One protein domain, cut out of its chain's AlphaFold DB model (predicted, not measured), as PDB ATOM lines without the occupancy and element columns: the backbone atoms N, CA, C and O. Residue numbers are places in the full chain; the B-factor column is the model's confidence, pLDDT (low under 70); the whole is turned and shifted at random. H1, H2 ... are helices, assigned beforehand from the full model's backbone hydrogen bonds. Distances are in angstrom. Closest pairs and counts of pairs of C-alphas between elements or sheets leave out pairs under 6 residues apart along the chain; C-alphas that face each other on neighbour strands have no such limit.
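AT A GLANCE: This is residues 2 to 45 and 122 to 200 of the 286 residues of the protein "Major Facilitator Superfamily protein" of Mycobacterium kansasii (UniProt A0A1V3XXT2). Two long helices, H3 and H4, make a narrow hairpin that touches near its turn, and H5 folds back from the far end of H4 to pack on both. H1 packs on H4 at the turn end, running against it, and H2 leads away from H1 as an arm, sticking out with residues 29 to 45. The printed part has 123 residues with five named helices, H1 to H5 in chain order, and no named strand; the class is all helix. It is loose, with a radius of gyration of the C-alphas of 17.8 A, and flat, spanning 51 by 47 by 22 A.

HOW THE PARTS SIT: H1, residues 2 to 19, and H2, residues 24 to 43, form a helical hairpin. They touch through residues 13 to 17 and 24 to 25 alone; the closest C-alphas, of Gly 13 and Ile 25, are 6.3 A apart. They run opposite ways at a tilt of 37 degrees, only just steep. H1 touches H4, residues 156 to 184, at a shallow tilt of 2 degrees, opposite ways; the closest C-alphas, of Gly 14 and Phe 157, are 4.1 A apart. H4 is the hub, touching three helices. H3, residues 122 to 151, H4 and H5, residues 186 to 199, form an up and down bundle, each running against the one before it. H3 and H4, a helical hairpin at a shallow tilt of 16 degrees, touch through residues 145 to 149 and 156 to 159 alone, the closest C-alphas being those of Phe 148 and Thr 159, 6.4 A apart. H5 touches residues 126 to 133 of H3 alone; the closest C-alphas are those of Ala 129 and Val 190, 6.4 A apart. H4 and H5 form another helical hairpin, with the C-alphas of Val 181 and Val 189 closest at 6.3 A. H2 is apart from H3, H4 and H5. Every O i to N i+4 pair is within hydrogen-bond range in H3 and H5, against 12 of 14 in H1, 13 of 16 in H2 and 21 of 25 in H4.

IN THESE COORDINATES: H1 begins at C-alpha 2, (-4.743, -44.139, -27.746), and is 26.2 A long, with a kink of 26 degrees near residue 9. H2 is 28.9 A long. H3 begins at C-alpha 122, (4.855, -43.236, -4.564), and is 41.7 A long. H4 is 39.4 A long, with a kink of 42 degrees near residue 178. H5, 19.6 A long, ends at C-alpha 199, (14.683, -59.170, -18.791).

THE WHOLE: The two C-alphas farthest apart, of Pro 45 and Ile 151, are 51.2 A apart. Residues 46 to 121 are not printed, and C-alphas 45 and 122 are 36.0 A apart across the cut. The links from H1 to H2, H3 to H4 and H4 to H5 are tight. The mean pLDDT of the printed part is 76.0; 26 residues are under 70, among them 2 to 8 and 185 to 194.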
ATOM      1  N   VAL A   2      -6.124 -43.989 -27.222       58.38
ATOM      2  CA  VAL A   2      -4.743 -44.139 -27.746       58.38
ATOM      3  C   VAL A   2      -4.498 -45.449 -28.522       58.38
ATOM      4  O   VAL A   2      -3.859 -45.426 -29.569       58.38
ATOM      5  N   GLY A   3      -5.061 -46.582 -28.081       58.31
ATOM      6  CA  GLY A   3      -4.831 -47.888 -28.719       58.31
ATOM      7  C   GLY A   3      -5.283 -48.003 -30.183       58.31
ATOM      8  O   GLY A   3      -4.612 -48.666 -30.968       58.31
ATOM      9  N   VAL A   4      -6.368 -47.323 -30.581       63.50
ATOM     10  CA  VAL A   4      -6.851 -47.353 -31.977       63.50
ATOM     11  C   VAL A   4      -5.905 -46.563 -32.885       63.50
ATOM     12  O   VAL A   4      -5.543 -47.037 -33.957       63.50
ATOM     13  N   GLY A   5      -5.419 -45.404 -32.425       63.75
ATOM     14  CA  GLY A   5      -4.458 -44.590 -33.178       63.75
ATOM     15  C   GLY A   5      -3.109 -45.285 -33.383       63.75
ATOM     16  O   GLY A   5      -2.538 -45.210 -34.468       63.75
ATOM     17  N   VAL A   6      -2.630 -46.026 -32.376       61.28
ATOM     18  CA  VAL A   6      -1.361 -46.778 -32.452       61.28
ATOM     19  C   VAL A   6      -1.434 -47.937 -33.452       61.28
ATOM     20  O   VAL A   6      -0.434 -48.234 -34.102       61.28
ATOM     21  N   ALA A   7      -2.597 -48.574 -33.612       64.00
ATOM     22  CA  ALA A   7      -2.786 -49.646 -34.591       64.00
ATOM     23  C   ALA A   7      -2.977 -49.110 -36.019       64.00
ATOM     24  O   ALA A   7      -2.401 -49.649 -36.964       64.00
ATOM     25  N   VAL A   8      -3.762 -48.039 -36.176       68.50
ATOM     26  CA  VAL A   8      -4.082 -47.469 -37.493       68.50
ATOM     27  C   VAL A   8      -2.879 -46.731 -38.087       68.50
ATOM     28  O   VAL A   8      -2.609 -46.890 -39.274       68.50
ATOM     29  N   GLY A   9      -2.109 -46.003 -37.270       70.88
ATOM     30  CA  GLY A   9      -1.020 -45.129 -37.724       70.88
ATOM     31  C   GLY A   9       0.033 -45.802 -38.620       70.88
ATOM     32  O   GLY A   9       0.268 -45.312 -39.727       70.88
ATOM     33  N   PRO A  10       0.661 -46.921 -38.205       69.31
ATOM     34  CA  PRO A  10       1.671 -47.603 -39.017       69.31
ATOM     35  C   PRO A  10       1.118 -48.179 -40.326       69.31
ATOM     36  O   PRO A  10       1.818 -48.156 -41.338       69.31
ATOM     37  N   ILE A  11      -0.131 -48.661 -40.326       70.38
ATOM     38  CA  ILE A  11      -0.783 -49.208 -41.526       70.38
ATOM     39  C   ILE A  11      -1.070 -48.078 -42.513       70.38
ATOM     40  O   ILE A  11      -0.643 -48.142 -43.665       70.38
ATOM     41  N   SER A  12      -1.769 -47.034 -42.059       72.81
ATOM     42  CA  SER A  12      -2.165 -45.923 -42.922       72.81
ATOM     43  C   SER A  12      -0.948 -45.152 -43.427       72.81
ATOM     44  O   SER A  12      -0.898 -44.815 -44.604       72.81
ATOM     45  N   GLY A  13       0.060 -44.929 -42.575       69.38
ATOM     46  CA  GLY A  13       1.301 -44.248 -42.951       69.38
ATOM     47  C   GLY A  13       2.175 -45.066 -43.906       69.38
ATOM     48  O   GLY A  13       2.716 -44.513 -44.863       69.38
ATOM     49  N   GLY A  14       2.283 -46.382 -43.690       71.19
ATOM     50  CA  GLY A  14       3.019 -47.281 -44.581       71.19
ATOM     51  C   GLY A  14       2.370 -47.403 -45.960       71.19
ATOM     52  O   GLY A  14       3.072 -47.348 -46.968       71.19
ATOM     53  N   TRP A  15       1.039 -47.523 -46.007       75.62
ATOM     54  CA  TRP A  15       0.280 -47.632 -47.256       75.62
ATOM     55  C   TRP A  15       0.344 -46.343 -48.086       75.62
ATOM     56  O   TRP A  15       0.570 -46.400 -49.299       75.62
ATOM     57  N   LEU A  16       0.236 -45.181 -47.427       73.38
ATOM     58  CA  LEU A  16       0.379 -43.879 -48.078       73.38
ATOM     59  C   LEU A  16       1.763 -43.688 -48.692       73.38
ATOM     60  O   LEU A  16       1.858 -43.223 -49.818       73.38
ATOM     61  N   LEU A  17       2.829 -44.063 -47.984       71.06
ATOM     62  CA  LEU A  17       4.202 -43.909 -48.474       71.06
ATOM     63  C   LEU A  17       4.556 -44.831 -49.647       71.06
ATOM     64  O   LEU A  17       5.541 -44.585 -50.340       71.06
ATOM     65  N   GLU A  18       3.799 -45.908 -49.856       72.19
ATOM     66  CA  GLU A  18       4.009 -46.815 -50.985       72.19
ATOM     67  C   GLU A  18       3.306 -46.341 -52.262       72.19
ATOM     68  O   GLU A  18       3.849 -46.515 -53.352       72.19
ATOM     69  N   HIS A  19       2.138 -45.706 -52.124       73.94
ATOM     70  CA  HIS A  19       1.315 -45.255 -53.253       73.94
ATOM     71  C   HIS A  19       1.471 -43.760 -53.560       73.94
ATOM     72  O   HIS A  19       1.259 -43.337 -54.695       73.94
ATOM     73  N   PHE A  20       1.851 -42.954 -52.569       75.12
ATOM     74  CA  PHE A  20       1.907 -41.499 -52.652       75.12
ATOM     75  C   PHE A  20       3.257 -40.944 -52.185       75.12
ATOM     76  O   PHE A  20       4.028 -41.572 -51.461       75.12
ATOM     77  N   TRP A  21       3.540 -39.707 -52.598       76.88
ATOM     78  CA  TRP A  21       4.720 -38.967 -52.160       76.88
ATOM     79  C   TRP A  21       4.667 -38.664 -50.651       76.88
ATOM     80  O   TRP A  21       3.594 -38.638 -50.044       76.88
ATOM     81  N   TRP A  22       5.823 -38.383 -50.045       74.62
ATOM     82  CA  TRP A  22       5.992 -38.160 -48.600       74.62
ATOM     83  C   TRP A  22       5.018 -37.127 -47.998       74.62
ATOM     84  O   TRP A  22       4.560 -37.291 -46.868       74.62
ATOM     85  N   GLY A  23       4.623 -36.108 -48.772       78.00
ATOM     86  CA  GLY A  23       3.656 -35.086 -48.349       78.00
ATOM     87  C   GLY A  23       2.240 -35.601 -48.043       78.00
ATOM     88  O   GLY A  23       1.495 -34.946 -47.314       78.00
ATOM     89  N   SER A  24       1.868 -36.784 -48.537       81.56
ATOM     90  CA  SER A  24       0.541 -37.378 -48.313       81.56
ATOM     91  C   SER A  24       0.231 -37.624 -46.832       81.56
ATOM     92  O   SER A  24      -0.914 -37.455 -46.411       81.56
ATOM     93  N   ILE A  25       1.244 -37.941 -46.016       80.06
ATOM     94  CA  ILE A  25       1.077 -38.213 -44.578       80.06
ATOM     95  C   ILE A  25       0.562 -36.969 -43.844       80.06
ATOM     96  O   ILE A  25      -0.294 -37.063 -42.965       80.06
ATOM     97  N   PHE A  26       1.045 -35.784 -44.221       81.44
ATOM     98  CA  PHE A  26       0.559 -34.526 -43.655       81.44
ATOM     99  C   PHE A  26      -0.843 -34.205 -44.156       81.44
ATOM    100  O   PHE A  26      -1.689 -33.770 -43.379       81.44
ATOM    101  N   MET A  27      -1.111 -34.492 -45.431       83.81
ATOM    102  CA  MET A  27      -2.408 -34.240 -46.049       83.81
ATOM    103  C   MET A  27      -3.539 -35.048 -45.403       83.81
ATOM    104  O   MET A  27      -4.632 -34.517 -45.264       83.81
ATOM    105  N   VAL A  28      -3.278 -36.276 -44.938       84.38
ATOM    106  CA  VAL A  28      -4.256 -37.095 -44.189       84.38
ATOM    107  C   VAL A  28      -4.545 -36.550 -42.788       84.38
ATOM    108  O   VAL A  28      -5.655 -36.722 -42.285       84.38
ATOM    109  N   ASN A  29      -3.603 -35.846 -42.160       84.62
ATOM    110  CA  ASN A  29      -3.853 -35.221 -40.860       84.62
ATOM    111  C   ASN A  29      -4.799 -34.013 -40.965       84.62
ATOM    112  O   ASN A  29      -5.543 -33.749 -40.026       84.62
ATOM    113  N   ILE A  30      -4.819 -33.314 -42.104       89.12
ATOM    114  CA  ILE A  30      -5.688 -32.146 -42.332       89.12
ATOM    115  C   ILE A  30      -7.184 -32.479 -42.162       89.12
ATOM    116  O   ILE A  30      -7.822 -31.832 -41.333       89.12
ATOM    117  N   PRO A  31      -7.782 -33.463 -42.867       87.88
ATOM    118  CA  PRO A  31      -9.200 -33.770 -42.710       87.88
ATOM    119  C   PRO A  31      -9.524 -34.257 -41.298       87.88
ATOM    120  O   PRO A  31     -10.559 -33.888 -40.752       87.88
ATOM    121  N   ILE A  32      -8.626 -35.022 -40.668       86.56
ATOM    122  CA  ILE A  32      -8.797 -35.469 -39.279       86.56
ATOM    123  C   ILE A  32      -8.836 -34.258 -38.335       86.56
ATOM    124  O   ILE A  32      -9.717 -34.177 -37.477       86.56
ATOM    125  N   ALA A  33      -7.928 -33.294 -38.512       87.25
ATOM    126  CA  ALA A  33      -7.907 -32.057 -37.735       87.25
ATOM    127  C   ALA A  33      -9.183 -31.233 -37.947       87.25
ATOM    128  O   ALA A  33      -9.778 -30.788 -36.970       87.25
ATOM    129  N   VAL A  34      -9.654 -31.093 -39.190       92.62
ATOM    130  CA  VAL A  34     -10.903 -30.377 -39.505       92.62
ATOM    131  C   VAL A  34     -12.104 -31.037 -38.830       92.62
ATOM    132  O   VAL A  34     -12.872 -30.346 -38.165       92.62
ATOM    133  N   ILE A  35     -12.244 -32.363 -38.928       91.06
ATOM    134  CA  ILE A  35     -13.325 -33.112 -38.266       91.06
ATOM    135  C   ILE A  35     -13.250 -32.940 -36.746       91.06
ATOM    136  O   ILE A  35     -14.273 -32.732 -36.098       91.06
ATOM    137  N   THR A  36     -12.047 -32.992 -36.173       86.00
ATOM    138  CA  THR A  36     -11.844 -32.842 -34.724       86.00
ATOM    139  C   THR A  36     -12.186 -31.430 -34.253       86.00
ATOM    140  O   THR A  36     -12.838 -31.279 -33.226       86.00
ATOM    141  N   ILE A  37     -11.799 -30.397 -35.008       89.19
ATOM    142  CA  ILE A  37     -12.122 -28.997 -34.704       89.19
ATOM    143  C   ILE A  37     -13.626 -28.757 -34.833       89.19
ATOM    144  O   ILE A  37     -14.228 -28.196 -33.923       89.19
ATOM    145  N   ALA A  38     -14.244 -29.220 -35.922       90.25
ATOM    146  CA  ALA A  38     -15.682 -29.095 -36.135       90.25
ATOM    147  C   ALA A  38     -16.477 -29.835 -35.049       90.25
ATOM    148  O   ALA A  38     -17.419 -29.283 -34.488       90.25
ATOM    149  N   GLY A  39     -16.057 -31.053 -34.696       87.88
ATOM    150  CA  GLY A  39     -16.636 -31.813 -33.592       87.88
ATOM    151  C   GLY A  39     -16.431 -31.118 -32.247       87.88
ATOM    152  O   GLY A  39     -17.361 -31.042 -31.454       87.88
ATOM    153  N   GLY A  40     -15.254 -30.538 -32.011       86.44
ATOM    154  CA  GLY A  40     -14.981 -29.713 -30.839       86.44
ATOM    155  C   GLY A  40     -15.942 -28.530 -30.740       86.44
ATOM    156  O   GLY A  40     -16.593 -28.356 -29.721       86.44
ATOM    157  N   MET A  41     -16.103 -27.762 -31.817       85.56
ATOM    158  CA  MET A  41     -17.009 -26.608 -31.855       85.56
ATOM    159  C   MET A  41     -18.485 -26.990 -31.693       85.56
ATOM    160  O   MET A  41     -19.247 -26.219 -31.117       85.56
ATOM    161  N   LEU A  42     -18.896 -28.152 -32.209       85.38
ATOM    162  CA  LEU A  42     -20.296 -28.581 -32.195       85.38
ATOM    163  C   LEU A  42     -20.693 -29.289 -30.890       85.38
ATOM    164  O   LEU A  42     -21.822 -29.134 -30.432       85.38
ATOM    165  N   PHE A  43     -19.787 -30.082 -30.310       82.25
ATOM    166  CA  PHE A  43     -20.082 -30.959 -29.172       82.25
ATOM    167  C   PHE A  43     -19.480 -30.501 -27.847       82.25
ATOM    168  O   PHE A  43     -19.935 -30.994 -26.817       82.25
ATOM    169  N   VAL A  44     -18.474 -29.619 -27.830       77.94
ATOM    170  CA  VAL A  44     -17.906 -29.100 -26.576       77.94
ATOM    171  C   VAL A  44     -18.716 -27.871 -26.172       77.94
ATOM    172  O   VAL A  44     -18.586 -26.823 -26.809       77.94
ATOM    173  N   PRO A  45     -19.549 -27.952 -25.115       74.75
ATOM    174  CA  PRO A  45     -20.184 -26.768 -24.565       74.75
ATOM    175  C   PRO A  45     -19.078 -25.813 -24.126       74.75
ATOM    176  O   PRO A  45     -18.081 -26.246 -23.541       74.75
ATOM    177  N   ARG A 122       5.739 -42.412  -3.721       72.44
ATOM    178  CA  ARG A 122       4.855 -43.236  -4.564       72.44
ATOM    179  C   ARG A 122       4.487 -42.506  -5.850       72.44
ATOM    180  O   ARG A 122       4.529 -43.120  -6.915       72.44
ATOM    181  N   PHE A 123       4.196 -41.208  -5.769       72.00
ATOM    182  CA  PHE A 123       3.867 -40.394  -6.939       72.00
ATOM    183  C   PHE A 123       5.089 -40.151  -7.829       72.00
ATOM    184  O   PHE A 123       5.031 -40.371  -9.042       72.00
ATOM    185  N   SER A 124       6.224 -39.793  -7.228       77.00
ATOM    186  CA  SER A 124       7.491 -39.630  -7.950       77.00
ATOM    187  C   SER A 124       7.978 -40.941  -8.569       77.00
ATOM    188  O   SER A 124       8.394 -40.954  -9.726       77.00
ATOM    189  N   GLY A 125       7.859 -42.065  -7.854       73.62
ATOM    190  CA  GLY A 125       8.182 -43.391  -8.388       73.62
ATOM    191  C   GLY A 125       7.289 -43.793  -9.565       73.62
ATOM    192  O   GLY A 125       7.795 -44.274 -10.580       73.62
ATOM    193  N   GLY A 126       5.979 -43.543  -9.471       72.62
ATOM    194  CA  GLY A 126       5.035 -43.776 -10.569       72.62
ATOM    195  C   GLY A 126       5.325 -42.901 -11.792       72.62
ATOM    196  O   GLY A 126       5.395 -43.406 -12.910       72.62
ATOM    197  N   SER A 127       5.580 -41.610 -11.582       76.62
ATOM    198  CA  SER A 127       5.907 -40.659 -12.653       76.62
ATOM    199  C   SER A 127       7.221 -41.009 -13.358       76.62
ATOM    200  O   SER A 127       7.298 -40.992 -14.590       76.62
ATOM    201  N   LEU A 128       8.250 -41.389 -12.594       77.88
ATOM    202  CA  LEU A 128       9.543 -41.809 -13.135       77.88
ATOM    203  C   LEU A 128       9.411 -43.109 -13.929       77.88
ATOM    204  O   LEU A 128       9.985 -43.228 -15.009       77.88
ATOM    205  N   ALA A 129       8.606 -44.053 -13.450       74.12
ATOM    206  CA  ALA A 129       8.321 -45.278 -14.179       74.12
ATOM    207  C   ALA A 129       7.571 -45.052 -15.493       74.12
ATOM    208  O   ALA A 129       7.922 -45.659 -16.503       74.12
ATOM    209  N   VAL A 130       6.564 -44.175 -15.501       79.62
ATOM    210  CA  VAL A 130       5.847 -43.801 -16.727       79.62
ATOM    211  C   VAL A 130       6.815 -43.147 -17.714       79.62
ATOM    212  O   VAL A 130       6.870 -43.543 -18.878       79.62
ATOM    213  N   THR A 131       7.642 -42.216 -17.235       79.25
ATOM    214  CA  THR A 131       8.669 -41.545 -18.046       79.25
ATOM    215  C   THR A 131       9.667 -42.548 -18.627       79.25
ATOM    216  O   THR A 131       9.918 -42.537 -19.831       79.25
ATOM    217  N   ALA A 132      10.193 -43.461 -17.808       78.00
ATOM    218  CA  ALA A 132      11.107 -44.516 -18.242       78.00
ATOM    219  C   ALA A 132      10.446 -45.481 -19.240       78.00
ATOM    220  O   ALA A 132      11.082 -45.899 -20.210       78.00
ATOM    221  N   GLY A 133       9.165 -45.801 -19.043       80.00
ATOM    222  CA  GLY A 133       8.376 -46.628 -19.954       80.00
ATOM    223  C   GLY A 133       8.216 -45.982 -21.328       80.00
ATOM    224  O   GLY A 133       8.511 -46.618 -22.340       80.00
ATOM    225  N   PHE A 134       7.833 -44.703 -21.378       80.31
ATOM    226  CA  PHE A 134       7.754 -43.956 -22.635       80.31
ATOM    227  C   PHE A 134       9.124 -43.804 -23.297       80.31
ATOM    228  O   PHE A 134       9.244 -44.056 -24.493       80.31
ATOM    229  N   LEU A 135      10.166 -43.462 -22.535       80.88
ATOM    230  CA  LEU A 135      11.528 -43.339 -23.056       80.88
ATOM    231  C   LEU A 135      12.003 -44.651 -23.699       80.88
ATOM    232  O   LEU A 135      12.545 -44.643 -24.802       80.88
ATOM    233  N   THR A 136      11.743 -45.781 -23.038       81.94
ATOM    234  CA  THR A 136      12.079 -47.117 -23.550       81.94
ATOM    235  C   THR A 136      11.272 -47.446 -24.801       81.94
ATOM    236  O   THR A 136      11.838 -47.930 -25.779       81.94
ATOM    237  N   LEU A 137       9.969 -47.154 -24.807       80.38
ATOM    238  CA  LEU A 137       9.092 -47.403 -25.949       80.38
ATOM    239  C   LEU A 137       9.520 -46.598 -27.184       80.38
ATOM    240  O   LEU A 137       9.697 -47.174 -28.259       80.38
ATOM    241  N   PHE A 138       9.721 -45.286 -27.039       81.69
ATOM    242  CA  PHE A 138      10.160 -44.423 -28.137       81.69
ATOM    243  C   PHE A 138      11.574 -44.775 -28.601       81.69
ATOM    244  O   PHE A 138      11.811 -44.861 -29.806       81.69
ATOM    245  N   GLY A 139      12.494 -45.051 -27.670       83.06
ATOM    246  CA  GLY A 139      13.845 -45.510 -27.992       83.06
ATOM    247  C   GLY A 139      13.840 -46.834 -28.761       83.06
ATOM    248  O   GLY A 139      14.526 -46.963 -29.775       83.06
ATOM    249  N   PHE A 140      13.016 -47.795 -28.341       83.62
ATOM    250  CA  PHE A 140      12.849 -49.075 -29.028       83.62
ATOM    251  C   PHE A 140      12.288 -48.896 -30.441       83.62
ATOM    252  O   PHE A 140      12.875 -49.420 -31.387       83.62
ATOM    253  N   ILE A 141      11.196 -48.133 -30.593       80.56
ATOM    254  CA  ILE A 141      10.583 -47.840 -31.898       80.56
ATOM    255  C   ILE A 141      11.599 -47.164 -32.823       80.56
ATOM    256  O   ILE A 141      11.746 -47.557 -33.977       80.56
ATOM    257  N   PHE A 142      12.351 -46.190 -32.316       83.56
ATOM    258  CA  PHE A 142      13.377 -45.517 -33.101       83.56
ATOM    259  C   PHE A 142      14.451 -46.498 -33.592       83.56
ATOM    260  O   PHE A 142      14.703 -46.587 -34.795       83.56
ATOM    261  N   VAL A 143      15.042 -47.287 -32.691       83.94
ATOM    262  CA  VAL A 143      16.114 -48.235 -33.037       83.94
ATOM    263  C   VAL A 143      15.624 -49.326 -33.992       83.94
ATOM    264  O   VAL A 143      16.329 -49.645 -34.950       83.94
ATOM    265  N   ILE A 144      14.427 -49.889 -33.786       81.25
ATOM    266  CA  ILE A 144      13.904 -50.951 -34.658       81.25
ATOM    267  C   ILE A 144      13.581 -50.422 -36.060       81.25
ATOM    268  O   ILE A 144      13.879 -51.093 -37.051       81.25
ATOM    269  N   THR A 145      13.043 -49.205 -36.168       79.50
ATOM    270  CA  THR A 145      12.780 -48.562 -37.459       79.50
ATOM    271  C   THR A 145      14.082 -48.283 -38.203       79.50
ATOM    272  O   THR A 145      14.190 -48.616 -39.383       79.50
ATOM    273  N   GLN A 146      15.094 -47.752 -37.512       82.69
ATOM    274  CA  GLN A 146      16.426 -47.542 -38.084       82.69
ATOM    275  C   GLN A 146      17.051 -48.872 -38.534       82.69
ATOM    276  O   GLN A 146      17.571 -48.971 -39.641       82.69
ATOM    277  N   TYR A 147      16.930 -49.932 -37.731       81.06
ATOM    278  CA  TYR A 147      17.416 -51.267 -38.081       81.06
ATOM    279  C   TYR A 147      16.738 -51.827 -39.343       81.06
ATOM    280  O   TYR A 147      17.408 -52.354 -40.234       81.06
ATOM    281  N   PHE A 148      15.414 -51.705 -39.453       80.50
ATOM    282  CA  PHE A 148      14.684 -52.200 -40.620       80.50
ATOM    283  C   PHE A 148      14.973 -51.411 -41.896       80.50
ATOM    284  O   PHE A 148      15.092 -52.021 -42.958       80.50
ATOM    285  N   GLN A 149      15.155 -50.097 -41.798       76.94
ATOM    286  CA  GLN A 149      15.412 -49.267 -42.973       76.94
ATOM    287  C   GLN A 149      16.884 -49.290 -43.406       76.94
ATOM    288  O   GLN A 149      17.160 -49.478 -44.586       76.94
ATOM    289  N   PHE A 150      17.839 -49.163 -42.477       78.94
ATOM    290  CA  PHE A 150      19.263 -49.033 -42.819       78.94
ATOM    291  C   PHE A 150      20.020 -50.359 -42.915       78.94
ATOM    292  O   PHE A 150      20.987 -50.443 -43.663       78.94
ATOM    293  N   ILE A 151      19.625 -51.395 -42.163       80.88
ATOM    294  CA  ILE A 151      20.344 -52.687 -42.155       80.88
ATOM    295  C   ILE A 151      19.616 -53.740 -42.987       80.88
ATOM    296  O   ILE A 151      20.253 -54.582 -43.620       80.88
ATOM    297  N   LYS A 152      18.280 -53.747 -42.948       75.25
ATOM    298  CA  LYS A 152      17.468 -54.710 -43.707       75.25
ATOM    299  C   LYS A 152      16.981 -54.180 -45.055       75.25
ATOM    300  O   LYS A 152      16.426 -54.977 -45.803       75.25
ATOM    301  N   GLU A 153      17.200 -52.893 -45.345       76.25
ATOM    302  CA  GLU A 153      16.799 -52.223 -46.592       76.25
ATOM    303  C   GLU A 153      15.307 -52.419 -46.931       76.25
ATOM    304  O   GLU A 153      14.911 -52.466 -48.097       76.25
ATOM    305  N   TYR A 154      14.452 -52.551 -45.911       74.31
ATOM    306  CA  TYR A 154      13.019 -52.730 -46.125       74.31
ATOM    307  C   TYR A 154      12.355 -51.426 -46.560       74.31
ATOM    308  O   TYR A 154      12.673 -50.339 -46.073       74.31
ATOM    309  N   ARG A 155      11.352 -51.545 -47.436       72.44
ATOM    310  CA  ARG A 155      10.489 -50.417 -47.804       72.44
ATOM    311  C   ARG A 155       9.615 -50.005 -46.612       72.44
ATOM    312  O   ARG A 155       9.360 -50.794 -45.696       72.44
ATOM    313  N   ALA A 156       9.135 -48.761 -46.630       68.62
ATOM    314  CA  ALA A 156       8.336 -48.184 -45.545       68.62
ATOM    315  C   ALA A 156       7.087 -49.021 -45.207       68.62
ATOM    316  O   ALA A 156       6.794 -49.233 -44.030       68.62
ATOM    317  N   PHE A 157       6.406 -49.566 -46.220       67.94
ATOM    318  CA  PHE A 157       5.240 -50.430 -46.029       67.94
ATOM    319  C   PHE A 157       5.583 -51.735 -45.305       67.94
ATOM    320  O   PHE A 157       4.955 -52.079 -44.307       67.94
ATOM    321  N   GLU A 158       6.637 -52.427 -45.738       71.19
ATOM    322  CA  GLU A 158       7.053 -53.694 -45.131       71.19
ATOM    323  C   GLU A 158       7.500 -53.512 -43.671       71.19
ATOM    324  O   GLU A 158       7.230 -54.353 -42.809       71.19
ATOM    325  N   THR A 159       8.115 -52.366 -43.368       72.06
ATOM    326  CA  THR A 159       8.439 -51.960 -41.995       72.06
ATOM    327  C   THR A 159       7.169 -51.734 -41.168       72.06
ATOM    328  O   THR A 159       7.072 -52.251 -40.056       72.06
ATOM    329  N   GLY A 160       6.175 -51.023 -41.713       69.81
ATOM    330  CA  GLY A 160       4.883 -50.791 -41.057       69.81
ATOM    331  C   GLY A 160       4.121 -52.087 -40.763       69.81
ATOM    332  O   GLY A 160       3.655 -52.286 -39.641       69.81
ATOM    333  N   VAL A 161       4.085 -53.021 -41.720       77.88
ATOM    334  CA  VAL A 161       3.443 -54.334 -41.539       77.88
ATOM    335  C   VAL A 161       4.145 -55.153 -40.453       77.88
ATOM    336  O   VAL A 161       3.492 -55.800 -39.642       77.88
ATOM    337  N   ARG A 162       5.475 -55.099 -40.363       77.44
ATOM    338  CA  ARG A 162       6.231 -55.813 -39.315       77.44
ATOM    339  C   ARG A 162       6.138 -55.152 -37.939       77.44
ATOM    340  O   ARG A 162       6.448 -55.803 -36.943       77.44
ATOM    341  N   LEU A 163       5.691 -53.900 -37.867       76.62
ATOM    342  CA  LEU A 163       5.367 -53.219 -36.614       76.62
ATOM    343  C   LEU A 163       3.953 -53.549 -36.110       76.62
ATOM    344  O   LEU A 163       3.669 -53.291 -34.942       76.62
ATOM    345  N   LEU A 164       3.090 -54.184 -36.917       77.56
ATOM    346  CA  LEU A 164       1.743 -54.595 -36.490       77.56
ATOM    347  C   LEU A 164       1.722 -55.476 -35.237       77.56
ATOM    348  O   LEU A 164       0.952 -55.163 -34.333       77.56
ATOM    349  N   PRO A 165       2.550 -56.534 -35.112       79.00
ATOM    350  CA  PRO A 165       2.581 -57.352 -33.900       79.00
ATOM    351  C   PRO A 165       2.934 -56.538 -32.651       79.00
ATOM    352  O   PRO A 165       2.390 -56.777 -31.574       79.00
ATOM    353  N   VAL A 166       3.813 -55.543 -32.802       77.19
ATOM    354  CA  VAL A 166       4.195 -54.621 -31.725       77.19
ATOM    355  C   VAL A 166       3.025 -53.697 -31.382       77.19
ATOM    356  O   VAL A 166       2.659 -53.591 -30.214       77.19
ATOM    357  N   ALA A 167       2.385 -53.091 -32.383       75.06
ATOM    358  CA  ALA A 167       1.220 -52.229 -32.193       75.06
ATOM    359  C   ALA A 167       0.040 -52.975 -31.542       75.06
ATOM    360  O   ALA A 167      -0.583 -52.452 -30.621       75.06
ATOM    361  N   LEU A 168      -0.218 -54.220 -31.954       79.00
ATOM    362  CA  LEU A 168      -1.234 -55.097 -31.361       79.00
ATOM    363  C   LEU A 168      -0.915 -55.427 -29.906       79.00
ATOM    364  O   LEU A 168      -1.800 -55.366 -29.057       79.00
ATOM    365  N   SER A 169       0.350 -55.722 -29.605       78.88
ATOM    366  CA  SER A 169       0.807 -55.994 -28.242       78.88
ATOM    367  C   SER A 169       0.620 -54.772 -27.338       78.88
ATOM    368  O   SER A 169       0.149 -54.912 -26.212       78.88
ATOM    369  N   ILE A 170       0.899 -53.563 -27.840       76.56
ATOM    370  CA  ILE A 170       0.657 -52.302 -27.120       76.56
ATOM    371  C   ILE A 170      -0.846 -52.041 -26.952       76.56
ATOM    372  O   ILE A 170      -1.278 -51.643 -25.873       76.56
ATOM    373  N   ALA A 171      -1.658 -52.284 -27.983       76.69
ATOM    374  CA  ALA A 171      -3.108 -52.125 -27.903       76.69
ATOM    375  C   ALA A 171      -3.720 -53.079 -26.863       76.69
ATOM    376  O   ALA A 171      -4.499 -52.646 -26.013       76.69
ATOM    377  N   LEU A 172      -3.302 -54.349 -26.866       80.44
ATOM    378  CA  LEU A 172      -3.665 -55.336 -25.848       80.44
ATOM    379  C   LEU A 172      -3.206 -54.885 -24.460       80.44
ATOM    380  O   LEU A 172      -4.016 -54.847 -23.536       80.44
ATOM    381  N   ALA A 173      -1.949 -54.460 -24.316       77.00
ATOM    382  CA  ALA A 173      -1.425 -53.943 -23.055       77.00
ATOM    383  C   ALA A 173      -2.201 -52.709 -22.561       77.00
ATOM    384  O   ALA A 173      -2.436 -52.582 -21.366       77.00
ATOM    385  N   SER A 174      -2.673 -51.837 -23.455       75.50
ATOM    386  CA  SER A 174      -3.499 -50.678 -23.096       75.50
ATOM    387  C   SER A 174      -4.902 -51.065 -22.621       75.50
ATOM    388  O   SER A 174      -5.502 -50.303 -21.866       75.50
ATOM    389  N   ILE A 175      -5.440 -52.207 -23.060       79.31
ATOM    390  CA  ILE A 175      -6.752 -52.719 -22.630       79.31
ATOM    391  C   ILE A 175      -6.624 -53.516 -21.324       79.31
ATOM    392  O   ILE A 175      -7.488 -53.423 -20.449       79.31
ATOM    393  N   LEU A 176      -5.566 -54.320 -21.195       78.19
ATOM    394  CA  LEU A 176      -5.307 -55.130 -20.005       78.19
ATOM    395  C   LEU A 176      -4.713 -54.300 -18.861       78.19
ATOM    396  O   LEU A 176      -4.986 -54.598 -17.703       78.19
ATOM    397  N   GLY A 177      -3.947 -53.255 -19.173       73.56
ATOM    398  CA  GLY A 177      -3.223 -52.419 -18.217       73.56
ATOM    399  C   GLY A 177      -4.109 -51.839 -17.113       73.56
ATOM    400  O   GLY A 177      -3.837 -52.123 -15.950       73.56
ATOM    401  N   PRO A 178      -5.197 -51.111 -17.432       72.12
ATOM    402  CA  PRO A 178      -6.101 -50.559 -16.421       72.12
ATOM    403  C   PRO A 178      -6.694 -51.640 -15.507       72.12
ATOM    404  O   PRO A 178      -6.679 -51.495 -14.289       72.12
ATOM    405  N   ARG A 179      -7.101 -52.782 -16.080       75.31
ATOM    406  CA  ARG A 179      -7.645 -53.924 -15.320       75.31
ATOM    407  C   ARG A 179      -6.610 -54.577 -14.402       75.31
ATOM    408  O   ARG A 179      -6.951 -55.077 -13.334       75.31
ATOM    409  N   LEU A 180      -5.348 -54.609 -14.825       71.06
ATOM    410  CA  LEU A 180      -4.237 -55.107 -14.015       71.06
ATOM    411  C   LEU A 180      -3.893 -54.133 -12.885       71.06
ATOM    412  O   LEU A 180      -3.624 -54.567 -11.767       71.06
ATOM    413  N   VAL A 181      -3.937 -52.828 -13.154       74.44
ATOM    414  CA  VAL A 181      -3.697 -51.786 -12.147       74.44
ATOM    415  C   VAL A 181      -4.779 -51.815 -11.066       74.44
ATOM    416  O   VAL A 181      -4.437 -51.757  -9.888       74.44
ATOM    417  N   GLU A 182      -6.047 -52.001 -11.440       74.94
ATOM    418  CA  GLU A 182      -7.162 -52.150 -10.489       74.94
ATOM    419  C   GLU A 182      -7.021 -53.380  -9.578       74.94
ATOM    420  O   GLU A 182      -7.460 -53.345  -8.432       74.94
ATOM    421  N   ARG A 183      -6.397 -54.467 -10.058       75.25
ATOM    422  CA  ARG A 183      -6.264 -55.720  -9.290       75.25
ATOM    423  C   ARG A 183      -4.998 -55.821  -8.443       75.25
ATOM    424  O   ARG A 183      -5.051 -56.395  -7.361       75.25
ATOM    425  N   ILE A 184      -3.860 -55.354  -8.952       71.44
ATOM    426  CA  ILE A 184      -2.529 -55.629  -8.371       71.44
ATOM    427  C   ILE A 184      -1.832 -54.338  -7.902       71.44
ATOM    428  O   ILE A 184      -0.778 -54.380  -7.269       71.44
ATOM    429  N   GLY A 185      -2.428 -53.177  -8.189       67.12
ATOM    430  CA  GLY A 185      -1.887 -51.867  -7.853       67.12
ATOM    431  C   GLY A 185      -0.821 -51.378  -8.837       67.12
ATOM    432  O   GLY A 185      -0.064 -52.147  -9.436       67.12
ATOM    433  N   THR A 186      -0.737 -50.056  -8.986       65.56
ATOM    434  CA  THR A 186       0.143 -49.368  -9.946       65.56
ATOM    435  C   THR A 186       1.611 -49.766  -9.794       65.56
ATOM    436  O   THR A 186       2.298 -49.992 -10.787       65.56
ATOM    437  N   THR A 187       2.084 -49.914  -8.555       65.44
ATOM    438  CA  THR A 187       3.486 -50.225  -8.247       65.44
ATOM    439  C   THR A 187       3.908 -51.598  -8.768       65.44
ATOM    440  O   THR A 187       5.000 -51.731  -9.315       65.44
ATOM    441  N   ALA A 188       3.046 -52.614  -8.647       66.44
ATOM    442  CA  ALA A 188       3.353 -53.968  -9.105       66.44
ATOM    443  C   ALA A 188       3.369 -54.055 -10.637       66.44
ATOM    444  O   ALA A 188       4.263 -54.672 -11.210       66.44
ATOM    445  N   VAL A 189       2.426 -53.385 -11.309       68.44
ATOM    446  CA  VAL A 189       2.348 -53.345 -12.780       68.44
ATOM    447  C   VAL A 189       3.560 -52.627 -13.376       68.44
ATOM    448  O   VAL A 189       4.168 -53.109 -14.331       68.44
ATOM    449  N   VAL A 190       3.949 -51.506 -12.774       67.88
ATOM    450  CA  VAL A 190       5.145 -50.745 -13.144       67.88
ATOM    451  C   VAL A 190       6.422 -51.566 -12.948       67.88
ATOM    452  O   VAL A 190       7.247 -51.640 -13.860       67.88
ATOM    453  N   ALA A 191       6.585 -52.197 -11.782       69.94
ATOM    454  CA  ALA A 191       7.760 -53.010 -11.478       69.94
ATOM    455  C   ALA A 191       7.852 -54.234 -12.398       69.94
ATOM    456  O   ALA A 191       8.939 -54.568 -12.864       69.94
ATOM    457  N   ALA A 192       6.718 -54.859 -12.723       69.38
ATOM    458  CA  ALA A 192       6.654 -55.947 -13.691       69.38
ATOM    459  C   ALA A 192       7.017 -55.473 -15.106       69.38
ATOM    460  O   ALA A 192       7.798 -56.136 -15.780       69.38
ATOM    461  N   GLY A 193       6.522 -54.310 -15.544       65.75
ATOM    462  CA  GLY A 193       6.879 -53.723 -16.839       65.75
ATOM    463  C   GLY A 193       8.377 -53.435 -16.952       65.75
ATOM    464  O   GLY A 193       9.025 -53.880 -17.897       65.75
ATOM    465  N   LEU A 194       8.951 -52.769 -15.946       67.12
ATOM    466  CA  LEU A 194      10.397 -52.530 -15.850       67.12
ATOM    467  C   LEU A 194      11.194 -53.840 -15.776       67.12
ATOM    468  O   LEU A 194      12.235 -53.954 -16.416       67.12
ATOM    469  N   GLY A 195      10.688 -54.842 -15.055       75.38
ATOM    470  CA  GLY A 195      11.278 -56.177 -14.978       75.38
ATOM    471  C   GLY A 195      11.288 -56.896 -16.327       75.38
ATOM    472  O   GLY A 195      12.301 -57.481 -16.694       75.38
ATOM    473  N   VAL A 196      10.207 -56.795 -17.107       72.31
ATOM    474  CA  VAL A 196      10.130 -57.337 -18.472       72.31
ATOM    475  C   VAL A 196      11.090 -56.602 -19.404       72.31
ATOM    476  O   VAL A 196      11.786 -57.257 -20.174       72.31
ATOM    477  N   PHE A 197      11.199 -55.274 -19.313       67.75
ATOM    478  CA  PHE A 197      12.174 -54.512 -20.103       67.75
ATOM    479  C   PHE A 197      13.624 -54.856 -19.736       67.75
ATOM    480  O   PHE A 197      14.450 -55.040 -20.629       67.75
ATOM    481  N   ALA A 198      13.932 -55.011 -18.448       68.06
ATOM    482  CA  ALA A 198      15.249 -55.449 -17.990       68.06
ATOM    483  C   ALA A 198      15.555 -56.891 -18.436       68.06
ATOM    484  O   ALA A 198      16.656 -57.184 -18.903       68.06
ATOM    485  N   ALA A 199      14.565 -57.782 -18.358       68.25
ATOM    486  CA  ALA A 199      14.683 -59.170 -18.791       68.25
ATOM    487  C   ALA A 199      14.728 -59.327 -20.318       68.25
ATOM    488  O   ALA A 199      15.268 -60.324 -20.792       68.25
ATOM    489  N   ALA A 200      14.208 -58.357 -21.083       65.44
ATOM    490  CA  ALA A 200      14.294 -58.291 -22.543       65.44
ATOM    491  C   ALA A 200      15.712 -57.972 -23.048       65.44
ATOM    492  O   ALA A 200      15.996 -58.167 -24.233       65.44
TER     493      ALA A 200